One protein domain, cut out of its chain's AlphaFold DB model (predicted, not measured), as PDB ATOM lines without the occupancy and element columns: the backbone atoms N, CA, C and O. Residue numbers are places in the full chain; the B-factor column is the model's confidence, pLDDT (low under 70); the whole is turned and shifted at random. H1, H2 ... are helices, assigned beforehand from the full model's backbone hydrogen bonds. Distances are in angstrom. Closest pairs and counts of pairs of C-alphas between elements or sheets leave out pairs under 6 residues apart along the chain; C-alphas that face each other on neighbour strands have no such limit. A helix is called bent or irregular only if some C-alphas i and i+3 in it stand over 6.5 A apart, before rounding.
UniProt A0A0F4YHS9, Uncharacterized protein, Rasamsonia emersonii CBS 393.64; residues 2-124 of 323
ATOM      1  N   ARG A   2      -0.786 -32.757  35.006       76.88
ATOM      2  CA  ARG A   2      -0.314 -33.529  36.188       76.88
ATOM      3  C   ARG A   2      -0.188 -35.037  35.920       76.88
ATOM      4  O   ARG A   2       0.871 -35.600  36.130       76.88
ATOM      5  N   GLN A   3      -1.202 -35.635  35.291       76.69
ATOM      6  CA  GLN A   3      -1.138 -37.027  34.814       76.69
ATOM      7  C   GLN A   3       0.027 -37.286  33.837       76.69
ATOM      8  O   GLN A   3       0.556 -38.388  33.784       76.69
ATOM      9  N   THR A   4       0.432 -36.281  33.055       75.75
ATOM     10  CA  THR A   4       1.566 -36.378  32.123       75.75
ATOM     11  C   THR A   4       2.893 -36.407  32.880       75.75
ATOM     12  O   THR A   4       3.758 -37.211  32.549       75.75
ATOM     13  N   LEU A   5       3.033 -35.580  33.923       78.19
ATOM     14  CA  LEU A   5       4.206 -35.580  34.801       78.19
ATOM     15  C   LEU A   5       4.337 -36.904  35.552       78.19
ATOM     16  O   LEU A   5       5.430 -37.455  35.613       78.19
ATOM     17  N   ASP A   6       3.222 -37.452  36.042       79.06
ATOM     18  CA  ASP A   6       3.218 -38.748  36.721       79.06
ATOM     19  C   ASP A   6       3.694 -39.882  35.806       79.06
ATOM     20  O   ASP A   6       4.516 -40.692  36.223       79.06
ATOM     21  N   ARG A   7       3.256 -39.899  34.539       80.69
ATOM     22  CA  ARG A   7       3.733 -40.871  33.536       80.69
ATOM     23  C   ARG A   7       5.213 -40.687  33.191       80.69
ATOM     24  O   ARG A   7       5.880 -41.656  32.861       80.69
ATOM     25  N   GLY A   8       5.723 -39.459  33.269       78.00
ATOM     26  CA  GLY A   8       7.113 -39.131  32.956       78.00
ATOM     27  C   GLY A   8       8.127 -39.498  34.042       78.00
ATOM     28  O   GLY A   8       9.324 -39.444  33.769       78.00
ATOM     29  N   LYS A   9       7.682 -39.882  35.249       84.12
ATOM     30  CA  LYS A   9       8.552 -40.206  36.399       84.12
ATOM     31  C   LYS A   9       9.522 -41.355  36.148       84.12
ATOM     32  O   LYS A   9      10.611 -41.351  36.710       84.12
ATOM     33  N   GLU A  10       9.135 -42.305  35.306       81.31
ATOM     34  CA  GLU A  10       9.958 -43.471  34.975       81.31
ATOM     35  C   GLU A  10      10.895 -43.216  33.782       81.31
ATOM     36  O   GLU A  10      11.873 -43.935  33.604       81.31
ATOM     37  N   THR A  11      10.620 -42.186  32.973       81.00
ATOM     38  CA  THR A  11      11.307 -41.936  31.693       81.00
ATOM     39  C   THR A  11      12.273 -40.754  31.751       81.00
ATOM     40  O   THR A  11      13.318 -40.775  31.106       81.00
ATOM     41  N   TYR A  12      11.942 -39.708  32.509       84.12
ATOM     42  CA  TYR A  12      12.670 -38.441  32.492       84.12
ATOM     43  C   TYR A  12      13.419 -38.173  33.795       84.12
ATOM     44  O   TYR A  12      13.066 -38.666  34.864       84.12
ATOM     45  N   SER A  13      14.462 -37.340  33.714       89.94
ATOM     46  CA  SER A  13      15.263 -37.003  34.893       89.94
ATOM     47  C   SER A  13      14.415 -36.323  35.984       89.94
ATOM     48  O   SER A  13      13.597 -35.451  35.663       89.94
ATOM     49  N   PRO A  14      14.658 -36.617  37.276       89.31
ATOM     50  CA  PRO A  14      13.934 -35.977  38.375       89.31
ATOM     51  C   PRO A  14      14.027 -34.446  38.351       89.31
ATOM     52  O   PRO A  14      13.038 -33.763  38.594       89.31
ATOM     53  N   HIS A  15      15.190 -33.897  37.981       90.44
ATOM     54  CA  HIS A  15      15.414 -32.452  37.885       90.44
ATOM     55  C   HIS A  15      14.483 -31.778  36.866       90.44
ATOM     56  O   HIS A  15      13.945 -30.705  37.138       90.44
ATOM     57  N   LEU A  16      14.270 -32.414  35.708       86.62
ATOM     58  CA  LEU A  16      13.346 -31.913  34.690       86.62
ATOM     59  C   LEU A  16      11.905 -31.918  35.211       86.62
ATOM     60  O   LEU A  16      11.190 -30.934  35.048       86.62
ATOM     61  N   LEU A  17      11.493 -32.997  35.879       90.06
ATOM     62  CA  LEU A  17      10.145 -33.116  36.433       90.06
ATOM     63  C   LEU A  17       9.886 -32.070  37.520       90.06
ATOM     64  O   LEU A  17       8.857 -31.400  37.474       90.06
ATOM     65  N   THR A  18      10.845 -31.844  38.424       92.00
ATOM     66  CA  THR A  18      10.764 -30.783  39.440       92.00
ATOM     67  C   THR A  18      10.638 -29.396  38.807       92.00
ATOM     68  O   THR A  18       9.829 -28.579  39.252       92.00
ATOM     69  N   LEU A  19      11.408 -29.115  37.749       90.31
ATOM     70  CA  LEU A  19      11.300 -27.850  37.024       90.31
ATOM     71  C   LEU A  19       9.897 -27.670  36.425       90.31
ATOM     72  O   LEU A  19       9.302 -26.601  36.574       90.31
ATOM     73  N   LEU A  20       9.356 -28.701  35.769       90.12
ATOM     74  CA  LEU A  20       8.028 -28.648  35.155       90.12
ATOM     75  C   LEU A  20       6.906 -28.518  36.195       90.12
ATOM     76  O   LEU A  20       5.975 -27.744  35.980       90.12
ATOM     77  N   GLU A  21       7.002 -29.213  37.331       91.75
ATOM     78  CA  GLU A  21       6.065 -29.070  38.453       91.75
ATOM     79  C   GLU A  21       6.053 -27.637  38.991       91.75
ATOM     80  O   GLU A  21       4.984 -27.034  39.101       91.75
ATOM     81  N   SER A  22       7.232 -27.050  39.229       93.38
ATOM     82  CA  SER A  22       7.343 -25.665  39.701       93.38
ATOM     83  C   SER A  22       6.724 -24.667  38.716       93.38
ATOM     84  O   SER A  22       6.008 -23.743  39.113       93.38
ATOM     85  N   ARG A  23       6.950 -24.855  37.409       91.75
ATOM     86  CA  ARG A  23       6.341 -24.011  36.368       91.75
ATOM     87  C   ARG A  23       4.824 -24.172  36.320       91.75
ATOM     88  O   ARG A  23       4.117 -23.170  36.243       91.75
ATOM     89  N   LEU A  24       4.325 -25.403  36.416       91.50
ATOM     90  CA  LEU A  24       2.891 -25.678  36.437       91.50
ATOM     91  C   LEU A  24       2.214 -25.001  37.634       91.50
ATOM     92  O   LEU A  24       1.161 -24.387  37.474       91.50
ATOM     93  N   GLU A  25       2.830 -25.070  38.811       94.12
ATOM     94  CA  GLU A  25       2.321 -24.423  40.018       94.12
ATOM     95  C   GLU A  25       2.268 -22.894  39.866       94.12
ATOM     96  O   GLU A  25       1.263 -22.268  40.199       94.12
ATOM     97  N   GLN A  26       3.300 -22.273  39.286       94.31
ATOM     98  CA  GLN A  26       3.292 -20.833  38.990       94.31
ATOM     99  C   GLN A  26       2.160 -20.443  38.027       94.31
ATOM    100  O   GLN A  26       1.489 -19.426  38.240       94.31
ATOM    101  N   CYS A  27       1.920 -21.251  36.991       91.88
ATOM    102  CA  CYS A  27       0.809 -21.045  36.064       91.88
ATOM    103  C   CYS A  27      -0.548 -21.171  36.768       91.88
ATOM    104  O   CYS A  27      -1.407 -20.313  36.573       91.88
ATOM    105  N   GLN A  28      -0.727 -22.185  37.620       93.62
ATOM    106  CA  GLN A  28      -1.952 -22.391  38.402       93.62
ATOM    107  C   GLN A  28      -2.208 -21.227  39.361       93.62
ATOM    108  O   GLN A  28      -3.277 -20.630  39.330       93.62
ATOM    109  N   ASN A  29      -1.192 -20.810  40.119       95.69
ATOM    110  CA  ASN A  29      -1.287 -19.662  41.018       95.69
ATOM    111  C   ASN A  29      -1.650 -18.365  40.279       95.69
ATOM    112  O   ASN A  29      -2.396 -17.532  40.795       95.69
ATOM    113  N   SER A  30      -1.117 -18.174  39.071       93.81
ATOM    114  CA  SER A  30      -1.443 -17.012  38.238       93.81
ATOM    115  C   SER A  30      -2.880 -17.076  37.723       93.81
ATOM    116  O   SER A  30      -3.590 -16.074  37.785       93.81
ATOM    117  N   LEU A  31      -3.327 -18.252  37.271       92.81
ATOM    118  CA  LEU A  31      -4.701 -18.483  36.833       92.81
ATOM    119  C   LEU A  31      -5.697 -18.239  37.972       92.81
ATOM    120  O   LEU A  31      -6.654 -17.497  37.783       92.81
ATOM    121  N   ASP A  32      -5.431 -18.771  39.163       94.81
ATOM    122  CA  ASP A  32      -6.295 -18.601  40.333       94.81
ATOM    123  C   ASP A  32      -6.442 -17.129  40.725       94.81
ATOM    124  O   ASP A  32      -7.533 -16.677  41.067       94.81
ATOM    125  N   ARG A  33      -5.361 -16.342  40.650       93.81
ATOM    126  CA  ARG A  33      -5.422 -14.889  40.893       93.81
ATOM    127  C   ARG A  33      -6.304 -14.175  39.869       93.81
ATOM    128  O   ARG A  33      -7.058 -13.282  40.248       93.81
ATOM    129  N   LEU A  34      -6.208 -14.553  38.594       90.38
ATOM    130  CA  LEU A  34      -7.023 -13.971  37.526       90.38
ATOM    131  C   LEU A  34      -8.501 -14.354  37.676       90.38
ATOM    132  O   LEU A  34      -9.360 -13.482  37.567       90.38
ATOM    133  N   LEU A  35      -8.794 -15.621  37.988       88.94
ATOM    134  CA  LEU A  35     -10.155 -16.109  38.223       88.94
ATOM    135  C   LEU A  35     -10.801 -15.424  39.429       88.94
ATOM    136  O   LEU A  35     -11.912 -14.915  39.308       88.94
ATOM    137  N   LYS A  36     -10.079 -15.293  40.548       90.06
ATOM    138  CA  LYS A  36     -10.553 -14.560  41.737       90.06
ATOM    139  C   LYS A  36     -10.889 -13.099  41.450       90.06
ATOM    140  O   LYS A  36     -11.792 -12.544  42.068       90.06
ATOM    141  N   GLY A  37     -10.190 -12.467  40.507       85.00
ATOM    142  CA  GLY A  37     -10.516 -11.112  40.057       85.00
ATOM    143  C   GLY A  37     -11.862 -11.012  39.328       85.00
ATOM    144  O   GLY A  37     -12.466  -9.942  39.318       85.00
ATOM    145  N   LEU A  38     -12.335 -12.116  38.741       85.50
ATOM    146  CA  LEU A  38     -13.594 -12.205  37.999       85.50
ATOM    147  C   LEU A  38     -14.742 -12.815  38.820       85.50
ATOM    148  O   LEU A  38     -15.893 -12.568  38.486       85.50
ATOM    149  N   GLU A  39     -14.464 -13.547  39.905       86.25
ATOM    150  CA  GLU A  39     -15.481 -14.132  40.805       86.25
ATOM    151  C   GLU A  39     -16.596 -13.164  41.257       86.25
ATOM    152  O   GLU A  39     -17.739 -13.601  41.394       86.25
ATOM    153  N   PRO A  40     -16.340 -11.861  41.506       86.12
ATOM    154  CA  PRO A  40     -17.398 -10.936  41.905       86.12
ATOM    155  C   PRO A  40     -18.366 -10.553  40.777       86.12
ATOM    156  O   PRO A  40     -19.355  -9.875  41.061       86.12
ATOM    157  N   LEU A  41     -18.067 -10.905  39.524       91.62
ATOM    158  CA  LEU A  41     -18.831 -10.505  38.348       91.62
ATOM    159  C   LEU A  41     -20.123 -11.322  38.237       91.62
ATOM    160  O   LEU A  41     -20.090 -12.550  38.179       91.62
ATOM    161  N   ALA A  42     -21.264 -10.636  38.181       93.12
ATOM    162  CA  ALA A  42     -22.543 -11.283  37.918       93.12
ATOM    163  C   ALA A  42     -22.522 -12.008  36.547       93.12
ATOM    164  O   ALA A  42     -21.970 -11.450  35.591       93.12
ATOM    165  N   PRO A  43     -23.106 -13.214  36.408       92.44
ATOM    166  CA  PRO A  43     -23.109 -13.965  35.146       92.44
ATOM    167  C   PRO A  43     -23.653 -13.170  33.951       92.44
ATOM    168  O   PRO A  43     -23.156 -13.303  32.835       92.44
ATOM    169  N   GLU A  44     -24.624 -12.291  34.191       92.88
ATOM    170  CA  GLU A  44     -25.239 -11.405  33.202       92.88
ATOM    171  C   GLU A  44     -24.248 -10.383  32.624       92.88
ATOM    172  O   GLU A  44     -24.424  -9.903  31.505       92.88
ATOM    173  N   LEU A  45     -23.185 -10.057  33.365       94.38
ATOM    174  CA  LEU A  45     -22.141  -9.132  32.938       94.38
ATOM    175  C   LEU A  45     -21.003  -9.810  32.170       94.38
ATOM    176  O   LEU A  45     -20.221  -9.109  31.523       94.38
ATOM    177  N   ALA A  46     -20.893 -11.141  32.210       92.94
ATOM    178  CA  ALA A  46     -19.822 -11.860  31.521       92.94
ATOM    179  C   ALA A  46     -19.815 -11.603  29.997       92.94
ATOM    180  O   ALA A  46     -18.755 -11.239  29.479       92.94
ATOM    181  N   PRO A  47     -20.958 -11.640  29.277       94.75
ATOM    182  CA  PRO A  47     -20.985 -11.339  27.842       94.75
ATOM    183  C   PRO A  47     -20.577  -9.893  27.518       94.75
ATOM    184  O   PRO A  47     -19.900  -9.633  26.518       94.75
ATOM    185  N   VAL A  48     -20.953  -8.935  28.376       96.00
ATOM    186  CA  VAL A  48     -20.569  -7.522  28.223       96.00
ATOM    187  C   VAL A  48     -19.064  -7.368  28.432       96.00
ATOM    188  O   VAL A  48     -18.382  -6.751  27.617       96.00
ATOM    189  N   HIS A  49     -18.524  -7.984  29.486       95.50
ATOM    190  CA  HIS A  49     -17.092  -8.000  29.762       95.50
ATOM    191  C   HIS A  49     -16.291  -8.598  28.593       95.50
ATOM    192  O   HIS A  49     -15.343  -7.971  28.118       95.50
ATOM    193  N   GLU A  50     -16.685  -9.765  28.077       95.75
ATOM    194  CA  GLU A  50     -16.047 -10.400  26.915       95.75
ATOM    195  C   GLU A  50     -16.093  -9.509  25.669       95.75
ATOM    196  O   GLU A  50     -15.087  -9.356  24.968       95.75
ATOM    197  N   THR A  51     -17.233  -8.857  25.430       97.69
ATOM    198  CA  THR A  51     -17.400  -7.911  24.324       97.69
ATOM    199  C   THR A  51     -16.434  -6.736  24.448       97.69
ATOM    200  O   THR A  51     -15.744  -6.404  23.483       97.69
ATOM    201  N   LEU A  52     -16.315  -6.139  25.633       98.19
ATOM    202  CA  LEU A  52     -15.391  -5.033  25.879       98.19
ATOM    203  C   LEU A  52     -13.921  -5.459  25.748       98.19
ATOM    204  O   LEU A  52     -13.123  -4.738  25.144       98.19
ATOM    205  N   VAL A  53     -13.550  -6.648  26.240       96.56
ATOM    206  CA  VAL A  53     -12.208  -7.221  26.026       96.56
ATOM    207  C   VAL A  53     -11.936  -7.404  24.530       96.56
ATOM    208  O   VAL A  53     -10.852  -7.056  24.050       96.56
ATOM    209  N   SER A  54     -12.920  -7.903  23.776       97.94
ATOM    210  CA  SER A  54     -12.813  -8.032  22.324       97.94
ATOM    211  C   SER A  54     -12.636  -6.672  21.653       97.94
ATOM    212  O   SER A  54     -11.776  -6.559  20.782       97.94
ATOM    213  N   ILE A  55     -13.392  -5.646  22.056       98.31
ATOM    214  CA  ILE A  55     -13.260  -4.286  21.517       98.31
ATOM    215  C   ILE A  55     -11.850  -3.751  21.777       98.31
ATOM    216  O   ILE A  55     -11.187  -3.348  20.826       98.31
ATOM    217  N   LEU A  56     -11.321  -3.846  23.005       97.44
ATOM    218  CA  LEU A  56      -9.944  -3.425  23.304       97.44
ATOM    219  C   LEU A  56      -8.905  -4.101  22.411       97.44
ATOM    220  O   LEU A  56      -7.965  -3.450  21.935       97.44
ATOM    221  N   ARG A  57      -9.049  -5.412  22.206       96.69
ATOM    222  CA  ARG A  57      -8.142  -6.181  21.355       96.69
ATOM    223  C   ARG A  57      -8.259  -5.736  19.898       96.69
ATOM    224  O   ARG A  57      -7.228  -5.499  19.275       96.69
ATOM    225  N   SER A  58      -9.477  -5.570  19.385       97.38
ATOM    226  CA  SER A  58      -9.733  -5.123  18.011       97.38
ATOM    227  C   SER A  58      -9.233  -3.701  17.759       97.38
ATOM    228  O   SER A  58      -8.570  -3.467  16.755       97.38
ATOM    229  N   THR A  59      -9.437  -2.768  18.690       97.88
ATOM    230  CA  THR A  59      -8.888  -1.407  18.589       97.88
ATOM    231  C   THR A  59      -7.358  -1.429  18.554       97.88
ATOM    232  O   THR A  59      -6.742  -0.722  17.759       97.88
ATOM    233  N   SER A  60      -6.726  -2.271  19.380       97.06
ATOM    234  CA  SER A  60      -5.263  -2.429  19.373       97.06
ATOM    235  C   SER A  60      -4.763  -3.040  18.059       97.06
ATOM    236  O   SER A  60      -3.751  -2.597  17.520       97.06
ATOM    237  N   ALA A  61      -5.499  -4.006  17.498       95.94
ATOM    238  CA  ALA A  61      -5.208  -4.573  16.186       95.94
ATOM    239  C   ALA A  61      -5.286  -3.505  15.085       95.94
ATOM    240  O   ALA A  61      -4.316  -3.339  14.346       95.94
ATOM    241  N   ALA A  62      -6.383  -2.741  15.035       96.81
ATOM    242  CA  ALA A  62      -6.586  -1.643  14.091       96.81
ATOM    243  C   ALA A  62      -5.459  -0.598  14.164       96.81
ATOM    244  O   ALA A  62      -4.963  -0.158  13.128       96.81
ATOM    245  N   ASN A  63      -4.989  -0.269  15.374       96.75
ATOM    246  CA  ASN A  63      -3.880   0.669  15.580       96.75
ATOM    247  C   ASN A  63      -2.548   0.192  14.967       96.75
ATOM    248  O   ASN A  63      -1.706   1.015  14.636       96.75
ATOM    249  N   THR A  64      -2.352  -1.119  14.803       95.81
ATOM    250  CA  THR A  64      -1.094  -1.713  14.294       95.81
ATOM    251  C   THR A  64      -1.167  -2.175  12.836       95.81
ATOM    252  O   THR A  64      -0.272  -2.877  12.349       95.81
ATOM    253  N   ARG A  65      -2.250  -1.833  12.127       92.69
ATOM    254  CA  ARG A  65      -2.386  -2.127  10.695       92.69
ATOM    255  C   ARG A  65      -1.424  -1.263   9.885       92.69
ATOM    256  O   ARG A  65      -1.195  -0.102  10.205       92.69
ATOM    257  N   SER A  66      -0.932  -1.808   8.774       90.81
ATOM    258  CA  SER A  66      -0.100  -1.062   7.817       90.81
ATOM    259  C   SER A  66      -0.828   0.145   7.216       90.81
ATOM    260  O   SER A  66      -0.200   1.145   6.880       90.81
ATOM    261  N   LYS A  67      -2.157   0.058   7.094       93.06
ATOM    262  CA  LYS A  67      -3.042   1.162   6.721       93.06
ATOM    263  C   LYS A  67      -4.107   1.323   7.798       93.06
ATOM    264  O   LYS A  67      -4.965   0.455   7.953       93.06
ATOM    265  N   PHE A  68      -4.034   2.424   8.537       95.12
ATOM    266  CA  PHE A  68      -5.005   2.743   9.575       95.12
ATOM    267  C   PHE A  68      -6.393   3.004   8.974       95.12
ATOM    268  O   PHE A  68      -6.529   3.773   8.021       95.12
ATOM    269  N   SER A  69      -7.424   2.395   9.563       95.69
ATOM    270  CA  SER A  69      -8.822   2.604   9.187       95.69
ATOM    271  C   SER A  69      -9.576   3.290  10.322       95.69
ATOM    272  O   SER A  69      -9.887   2.682  11.344       95.69
ATOM    273  N   ALA A  70      -9.899   4.571  10.138       96.88
ATOM    274  CA  ALA A  70     -10.694   5.305  11.119       96.88
ATOM    275  C   ALA A  70     -12.143   4.797  11.190       96.88
ATOM    276  O   ALA A  70     -12.762   4.903  12.244       96.88
ATOM    277  N   SER A  71     -12.697   4.263  10.092       97.25
ATOM    278  CA  SER A  71     -14.053   3.699  10.094       97.25
ATOM    279  C   SER A  71     -14.134   2.452  10.969       97.25
ATOM    280  O   SER A  71     -15.028   2.378  11.798       97.25
ATOM    281  N   GLU A  72     -13.141   1.559  10.897       96.88
ATOM    282  CA  GLU A  72     -13.075   0.351  11.737       96.88
ATOM    283  C   GLU A  72     -13.104   0.697  13.233       96.88
ATOM    284  O   GLU A  72     -13.791   0.054  14.020       96.88
ATOM    285  N   VAL A  73     -12.390   1.748  13.651       97.88
ATOM    286  CA  VAL A  73     -12.399   2.174  15.059       97.88
ATOM    287  C   VAL A  73     -13.725   2.840  15.443       97.88
ATOM    288  O   VAL A  73     -14.178   2.670  16.573       97.88
ATOM    289  N   ARG A  74     -14.381   3.559  14.523       98.25
ATOM    290  CA  ARG A  74     -15.705   4.158  14.770       98.25
ATOM    291  C   ARG A  74     -16.808   3.108  14.891       98.25
ATOM    292  O   ARG A  74     -17.635   3.239  15.782       98.25
ATOM    293  N   GLU A  75     -16.766   2.044  14.095       98.19
ATOM    294  CA  GLU A  75     -17.669   0.890  14.241       98.19
ATOM    295  C   GLU A  75     -17.525   0.246  15.634       98.19
ATOM    296  O   GLU A  75     -18.503  -0.144  16.270       98.19
ATOM    297  N   LEU A  76     -16.302   0.190  16.177       98.19
ATOM    298  CA  LEU A  76     -16.086  -0.255  17.556       98.19
ATOM    299  C   LEU A  76     -16.667   0.727  18.586       98.19
ATOM    300  O   LEU A  76     -17.199   0.277  19.599       98.19
ATOM    301  N   GLN A  77     -16.598   2.040  18.342       98.38
ATOM    302  CA  GLN A  77     -17.241   3.045  19.201       98.38
ATOM    303  C   GLN A  77     -18.770   2.956  19.165       98.38
ATOM    304  O   GLN A  77     -19.408   3.183  20.187       98.38
ATOM    305  N   GLU A  78     -19.374   2.604  18.030       98.31
ATOM    306  CA  GLU A  78     -20.821   2.365  17.934       98.31
ATOM    307  C   GLU A  78     -21.250   1.214  18.846       98.31
ATOM    308  O   GLU A  78     -22.175   1.378  19.637       98.31
ATOM    309  N   ARG A  79     -20.490   0.113  18.871       97.81
ATOM    310  CA  ARG A  79     -20.725  -0.996  19.812       97.81
ATOM    311  C   ARG A  79     -20.568  -0.591  21.280       97.81
ATOM    312  O   ARG A  79     -21.265  -1.125  22.137       97.81
ATOM    313  N   LEU A  80     -19.657   0.336  21.600       98.19
ATOM    314  CA  LEU A  80     -19.548   0.877  22.962       98.19
ATOM    315  C   LEU A  80     -20.789   1.697  23.335       98.19
ATOM    316  O   LEU A  80     -21.316   1.515  24.430       98.19
ATOM    317  N   LYS A  81     -21.299   2.524  22.414       97.81
ATOM    318  CA  LYS A  81     -22.553   3.271  22.619       97.81
ATOM    319  C   LYS A  81     -23.737   2.334  22.820       97.81
ATOM    320  O   LYS A  81     -24.554   2.579  23.697       97.81
ATOM    321  N   GLU A  82     -23.829   1.255  22.040       97.06
ATOM    322  CA  GLU A  82     -24.871   0.233  22.206       97.06
ATOM    323  C   GLU A  82     -24.857  -0.352  23.625       97.06
ATOM    324  O   GLU A  82     -25.900  -0.406  24.275       97.06
ATOM    325  N   ILE A  83     -23.678  -0.697  24.156       96.38
ATOM    326  CA  ILE A  83     -23.526  -1.168  25.545       96.38
ATOM    327  C   ILE A  83     -24.027  -0.118  26.546       96.38
ATOM    328  O   ILE A  83     -24.748  -0.462  27.482       96.38
ATOM    329  N   GLU A  84     -23.694   1.158  26.342       96.00
ATOM    330  CA  GLU A  84     -24.161   2.255  27.201       96.00
ATOM    331  C   GLU A  84     -25.680   2.435  27.159       96.00
ATOM    332  O   GLU A  84     -26.276   2.761  28.185       96.00
ATOM    333  N   THR A  85     -26.341   2.163  26.026       95.12
ATOM    334  CA  THR A  85     -27.813   2.248  25.940       95.12
ATOM    335  C   THR A  85     -28.532   1.227  26.820       95.12
ATOM    336  O   THR A  85     -29.679   1.445  27.212       95.12
ATOM    337  N   HIS A  86     -27.860   0.127  27.164       91.12
ATOM    338  CA  HIS A  86     -28.383  -0.887  28.077       91.12
ATOM    339  C   HIS A  86     -28.155  -0.543  29.556       91.12
ATOM    340  O   HIS A  86     -28.704  -1.216  30.432       91.12
ATOM    341  N   MET A  87     -27.377   0.501  29.853       94.31
ATOM    342  CA  MET A  87     -27.180   0.987  31.216       94.31
ATOM    343  C   MET A  87     -28.349   1.891  31.629       94.31
ATOM    344  O   MET A  87     -28.860   2.681  30.838       94.31
ATOM    345  N   LYS A  88     -28.763   1.810  32.897       93.62
ATOM    346  CA  LYS A  88     -29.773   2.704  33.489       93.62
ATOM    347  C   LYS A  88     -29.125   3.561  34.560       93.62
ATOM    348  O   LYS A  88     -28.487   3.025  35.464       93.62
ATOM    349  N   ASP A  89     -29.247   4.881  34.428       90.81
ATOM    350  CA  ASP A  89     -28.622   5.862  35.328       90.81
ATOM    351  C   ASP A  89     -27.122   5.594  35.547       90.81
ATOM    352  O   ASP A  89     -26.594   5.672  36.657       90.81
ATOM    353  N   GLY A  90     -26.438   5.193  34.472       92.00
ATOM    354  CA  GLY A  90     -25.023   4.846  34.507       92.00
ATOM    355  C   GLY A  90     -24.704   3.527  35.215       92.00
ATOM    356  O   GLY A  90     -23.544   3.305  35.530       92.00
ATOM    357  N   ASN A  91     -25.674   2.644  35.472       95.81
ATOM    358  CA  ASN A  91     -25.461   1.333  36.093       95.81
ATOM    359  C   ASN A  91     -25.938   0.186  35.200       95.81
ATOM    360  O   ASN A  91     -26.914   0.312  34.461       95.81
ATOM    361  N   PHE A  92     -25.271  -0.961  35.311       94.62
ATOM    362  CA  PHE A  92     -25.772  -2.202  34.732       94.62
ATOM    363  C   PHE A  92     -26.786  -2.820  35.692       94.62
ATOM    364  O   PHE A  92     -26.461  -3.092  36.850       94.62
ATOM    365  N   VAL A  93     -28.010  -3.032  35.211       94.56
ATOM    366  CA  VAL A  93     -29.117  -3.544  36.023       94.56
ATOM    367  C   VAL A  93     -29.623  -4.883  35.501       94.56
ATOM    368  O   VAL A  93     -29.649  -5.115  34.292       94.56
ATOM    369  N   GLY A  94     -30.019  -5.761  36.417       90.19
ATOM    370  CA  GLY A  94     -30.618  -7.052  36.112       90.19
ATOM    371  C   GLY A  94     -32.082  -6.942  35.668       90.19
ATOM    372  O   GLY A  94     -32.669  -5.852  35.673       90.19
ATOM    373  N   PRO A  95     -32.708  -8.074  35.298       87.44
ATOM    374  CA  PRO A  95     -34.126  -8.128  34.923       87.44
ATOM    375  C   PRO A  95     -35.077  -7.651  36.030       87.44
ATOM    376  O   PRO A  95     -36.162  -7.151  35.750       87.44
ATOM    377  N   ASP A  96     -34.656  -7.788  37.285       88.81
ATOM    378  CA  ASP A  96     -35.345  -7.338  38.496       88.81
ATOM    379  C   ASP A  96     -35.157  -5.836  38.789       88.81
ATOM    380  O   ASP A  96     -35.727  -5.311  39.745       88.81
ATOM    381  N   GLY A  97     -34.367  -5.134  37.970       88.31
ATOM    382  CA  GLY A  97     -34.037  -3.722  38.141       88.31
ATOM    383  C   GLY A  97     -32.954  -3.450  39.186       88.31
ATOM    384  O   GLY A  97     -32.641  -2.283  39.421       88.31
ATOM    385  N   GLN A  98     -32.364  -4.483  39.799       93.00
ATOM    386  CA  GLN A  98     -31.275  -4.308  40.759       93.00
ATOM    387  C   GLN A  98     -29.934  -4.125  40.057       93.00
ATOM    388  O   GLN A  98     -29.701  -4.633  38.963       93.00
ATOM    389  N   VAL A  99     -29.024  -3.403  40.705       94.81
ATOM    390  CA  VAL A  99     -27.661  -3.206  40.208       94.81
ATOM    391  C   VAL A  99     -26.891  -4.526  40.248       94.81
ATOM    392  O   VAL A  99     -26.824  -5.187  41.286       94.81
ATOM    393  N   LEU A 100     -26.266  -4.888  39.129       94.81
ATOM    394  CA  LEU A 100     -25.518  -6.135  39.003       94.81
ATOM    395  C   LEU A 100     -24.206  -6.086  39.797       94.81
ATOM    396  O   LEU A 100     -23.430  -5.126  39.736       94.81
ATOM    397  N   ARG A 101     -23.925  -7.166  40.533       93.94
ATOM    398  CA  ARG A 101     -22.691  -7.309  41.315       93.94
ATOM    399  C   ARG A 101     -21.465  -7.307  40.395       93.94
ATOM    400  O   ARG A 101     -21.464  -7.921  39.332       93.94
ATOM    401  N   GLY A 102     -20.407  -6.615  40.817       91.19
ATOM    402  CA  GLY A 102     -19.149  -6.556  40.067       91.19
ATOM    403  C   GLY A 102     -19.168  -5.602  38.867       91.19
ATOM    404  O   GLY A 102     -18.179  -5.551  38.136       91.19
ATOM    405  N   GLN A 103     -20.230  -4.804  38.683       94.19
ATOM    406  CA  GLN A 103     -20.352  -3.861  37.561       94.19
ATOM    407  C   GLN A 103     -19.191  -2.863  37.431       94.19
ATOM    408  O   GLN A 103     -18.874  -2.450  36.320       94.19
ATOM    409  N   GLU A 104     -18.519  -2.505  38.527       92.88
ATOM    410  CA  GLU A 104     -17.404  -1.548  38.508       92.88
ATOM    411  C   GLU A 104     -16.218  -2.053  37.673       92.88
ATOM    412  O   GLU A 104     -15.532  -1.271  37.015       92.88
ATOM    413  N   VAL A 105     -16.019  -3.377  37.607       92.00
ATOM    414  CA  VAL A 105     -15.005  -3.993  36.735       92.00
ATOM    415  C   VAL A 105     -15.334  -3.733  35.263       92.00
ATOM    416  O   VAL A 105     -14.449  -3.392  34.474       92.00
ATOM    417  N   VAL A 106     -16.611  -3.862  34.897       94.81
ATOM    418  CA  VAL A 106     -17.106  -3.660  33.530       94.81
ATOM    419  C   VAL A 106     -17.102  -2.182  33.165       94.81
ATOM    420  O   VAL A 106     -16.627  -1.838  32.089       94.81
ATOM    421  N   LYS A 107     -17.536  -1.300  34.070       95.94
ATOM    422  CA  LYS A 107     -17.466   0.157  33.890       95.94
ATOM    423  C   LYS A 107     -16.037   0.635  33.662       95.94
ATOM    424  O   LYS A 107     -15.754   1.269  32.651       95.94
ATOM    425  N   GLY A 108     -15.105   0.238  34.530       95.75
ATOM    426  CA  GLY A 108     -13.695   0.588  34.361       95.75
ATOM    427  C   GLY A 108     -13.077  -0.021  33.097       95.75
ATOM    428  O   GLY A 108     -12.100   0.494  32.551       95.75
ATOM    429  N   LEU A 109     -13.611  -1.136  32.588       96.00
ATOM    430  CA  LEU A 109     -13.224  -1.669  31.284       96.00
ATOM    431  C   LEU A 109     -13.814  -0.844  30.127       96.00
ATOM    432  O   LEU A 109     -13.070  -0.525  29.203       96.00
ATOM    433  N   LEU A 110     -15.086  -0.453  30.205       98.06
ATOM    434  CA  LEU A 110     -15.783   0.397  29.236       98.06
ATOM    435  C   LEU A 110     -15.097   1.761  29.082       98.06
ATOM    436  O   LEU A 110     -14.763   2.155  27.967       98.06
ATOM    437  N   GLU A 111     -14.765   2.427  30.187       97.88
ATOM    438  CA  GLU A 111     -13.999   3.681  30.178       97.88
ATOM    439  C   GLU A 111     -12.628   3.509  29.506       97.88
ATOM    440  O   GLU A 111     -12.190   4.336  28.700       97.88
ATOM    441  N   ARG A 112     -11.941   2.392  29.788       97.75
ATOM    442  CA  ARG A 112     -10.668   2.061  29.132       97.75
ATOM    443  C   ARG A 112     -10.836   1.789  27.641       97.75
ATOM    444  O   ARG A 112      -9.889   2.076  26.907       97.75
ATOM    445  N   CYS A 113     -11.962   1.225  27.200       98.31
ATOM    446  CA  CYS A 113     -12.286   1.061  25.783       98.31
ATOM    447  C   CYS A 113     -12.441   2.418  25.107       98.31
ATOM    448  O   CYS A 113     -11.746   2.674  24.126       98.31
ATOM    449  N   TRP A 114     -13.273   3.295  25.671       98.25
ATOM    450  CA  TRP A 114     -13.512   4.638  25.147       98.25
ATOM    451  C   TRP A 114     -12.218   5.424  24.993       98.25
ATOM    452  O   TRP A 114     -11.824   5.734  23.865       98.25
ATOM    453  N   ARG A 115     -11.477   5.597  26.094       97.94
ATOM    454  CA  ARG A 115     -10.193   6.305  26.088       97.94
ATOM    455  C   ARG A 115      -9.211   5.717  25.075       97.94
ATOM    456  O   ARG A 115      -8.433   6.446  24.467       97.94
ATOM    457  N   TRP A 116      -9.206   4.393  24.906       98.00
ATOM    458  CA  TRP A 116      -8.318   3.748  23.943       98.00
ATOM    459  C   TRP A 116      -8.732   4.013  22.495       98.00
ATOM    460  O   TRP A 116      -7.877   4.338  21.678       98.00
ATOM    461  N   THR A 117     -10.025   3.923  22.178       98.12
ATOM    462  CA  THR A 117     -10.533   4.215  20.828       98.12
ATOM    463  C   THR A 117     -10.271   5.659  20.409       98.12
ATOM    464  O   THR A 117      -9.822   5.889  19.287       98.12
ATOM    465  N   GLU A 118     -10.472   6.619  21.314       97.81
ATOM    466  CA  GLU A 118     -10.216   8.042  21.072       97.81
ATOM    467  C   GLU A 118      -8.738   8.298  20.786       97.81
ATOM    468  O   GLU A 118      -8.391   8.888  19.764       97.81
ATOM    469  N   LEU A 119      -7.860   7.765  21.638       97.50
ATOM    470  CA  LEU A 119      -6.419   7.926  21.486       97.50
ATOM    471  C   LEU A 119      -5.897   7.285  20.193       97.50
ATOM    472  O   LEU A 119      -5.020   7.832  19.529       97.50
ATOM    473  N   VAL A 120      -6.446   6.135  19.799       97.44
ATOM    474  CA  VAL A 120      -6.100   5.483  18.530       97.44
ATOM    475  C   VAL A 120      -6.594   6.292  17.324       97.44
ATOM    476  O   VAL A 120      -5.872   6.389  16.333       97.44
ATOM    477  N   LEU A 121      -7.776   6.914  17.393       97.50
ATOM    478  CA  LEU A 121      -8.275   7.816  16.346       97.50
ATOM    479  C   LEU A 121      -7.450   9.104  16.228       97.50
ATOM    480  O   LEU A 121      -7.274   9.610  15.119       97.50
ATOM    481  N   GLU A 122      -6.946   9.616  17.349       96.88
ATOM    482  CA  GLU A 122      -6.060  10.779  17.397       96.88
ATOM    483  C   GLU A 122      -4.698  10.458  16.767       96.88
ATOM    484  O   GLU A 122      -4.254  11.153  15.850       96.88
ATOM    485  N   ARG A 123      -4.061   9.367  17.214       95.94
ATOM    486  CA  ARG A 123      -2.715   8.960  16.780       95.94
ATOM    487  C   ARG A 123      -2.692   8.283  15.408       95.94
ATOM    488  O   ARG A 123      -1.652   8.258  14.761       95.94
ATOM    489  N   LYS A 124      -3.816   7.727  14.944       94.69
ATOM    490  CA  LYS A 124      -3.980   7.100  13.615       94.69
ATOM    491  C   LYS A 124      -2.917   6.041  13.297       94.69
ATOM    492  O   LYS A 124      -2.396   5.989  12.185       94.69
TER     493      LYS A 124
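This is residues 2 to 124 of the 323 residues of an uncharacterized protein of Rasamsonia emersonii CBS 393.64 (UniProt A0A0F4YHS9). Helices H3, H4 and H5 form an up-and-down bundle, each running against the one before. The long helix H2 is an arm leading to it, residues 25 to 36 standing free, with short H1 folded back at its far end. The printed part has 123 residues with five named helices, H1 to H5, and no named strand: all helix, only just extended, close to loose (radius of gyration of the C-alphas 20.9 A), spanning 60 by 47 by 17 A.

H1, residues 2 to 8, begins at C-alpha 2 (-0.314, -33.529, 36.188). H2 is residues 14 to 38, 36.4 A; H3 43 to 63, 31.1 A, only just irregular, C-alphas 44 and 47 being 6.8 A apart; H4 70 to 85, 22.8 A. H5, residues 103 to 123, 30.1 A, ends at C-alpha 123 (-2.715, 8.960, 16.780).

Hairpin H1 and H2 touch through residues 17 to 21 of H2 alone, closest C-alphas Leu 5 and Leu 17, 6.6 A. H3 touches H5, the same way at a shallow 15 degrees, C-alphas Leu 56 and Cys 113 closest at 5.6 A. O i to N i+4 pairs are all within hydrogen-bond range in H1, H2, H4 and H5, and 15 of 17 in H3.

The C-alphas farthest apart, Glu 10 and Asp 89, are 62.6 A apart. The printed part has no cut; the H4 to H5 link is long. No printed residue is under 70.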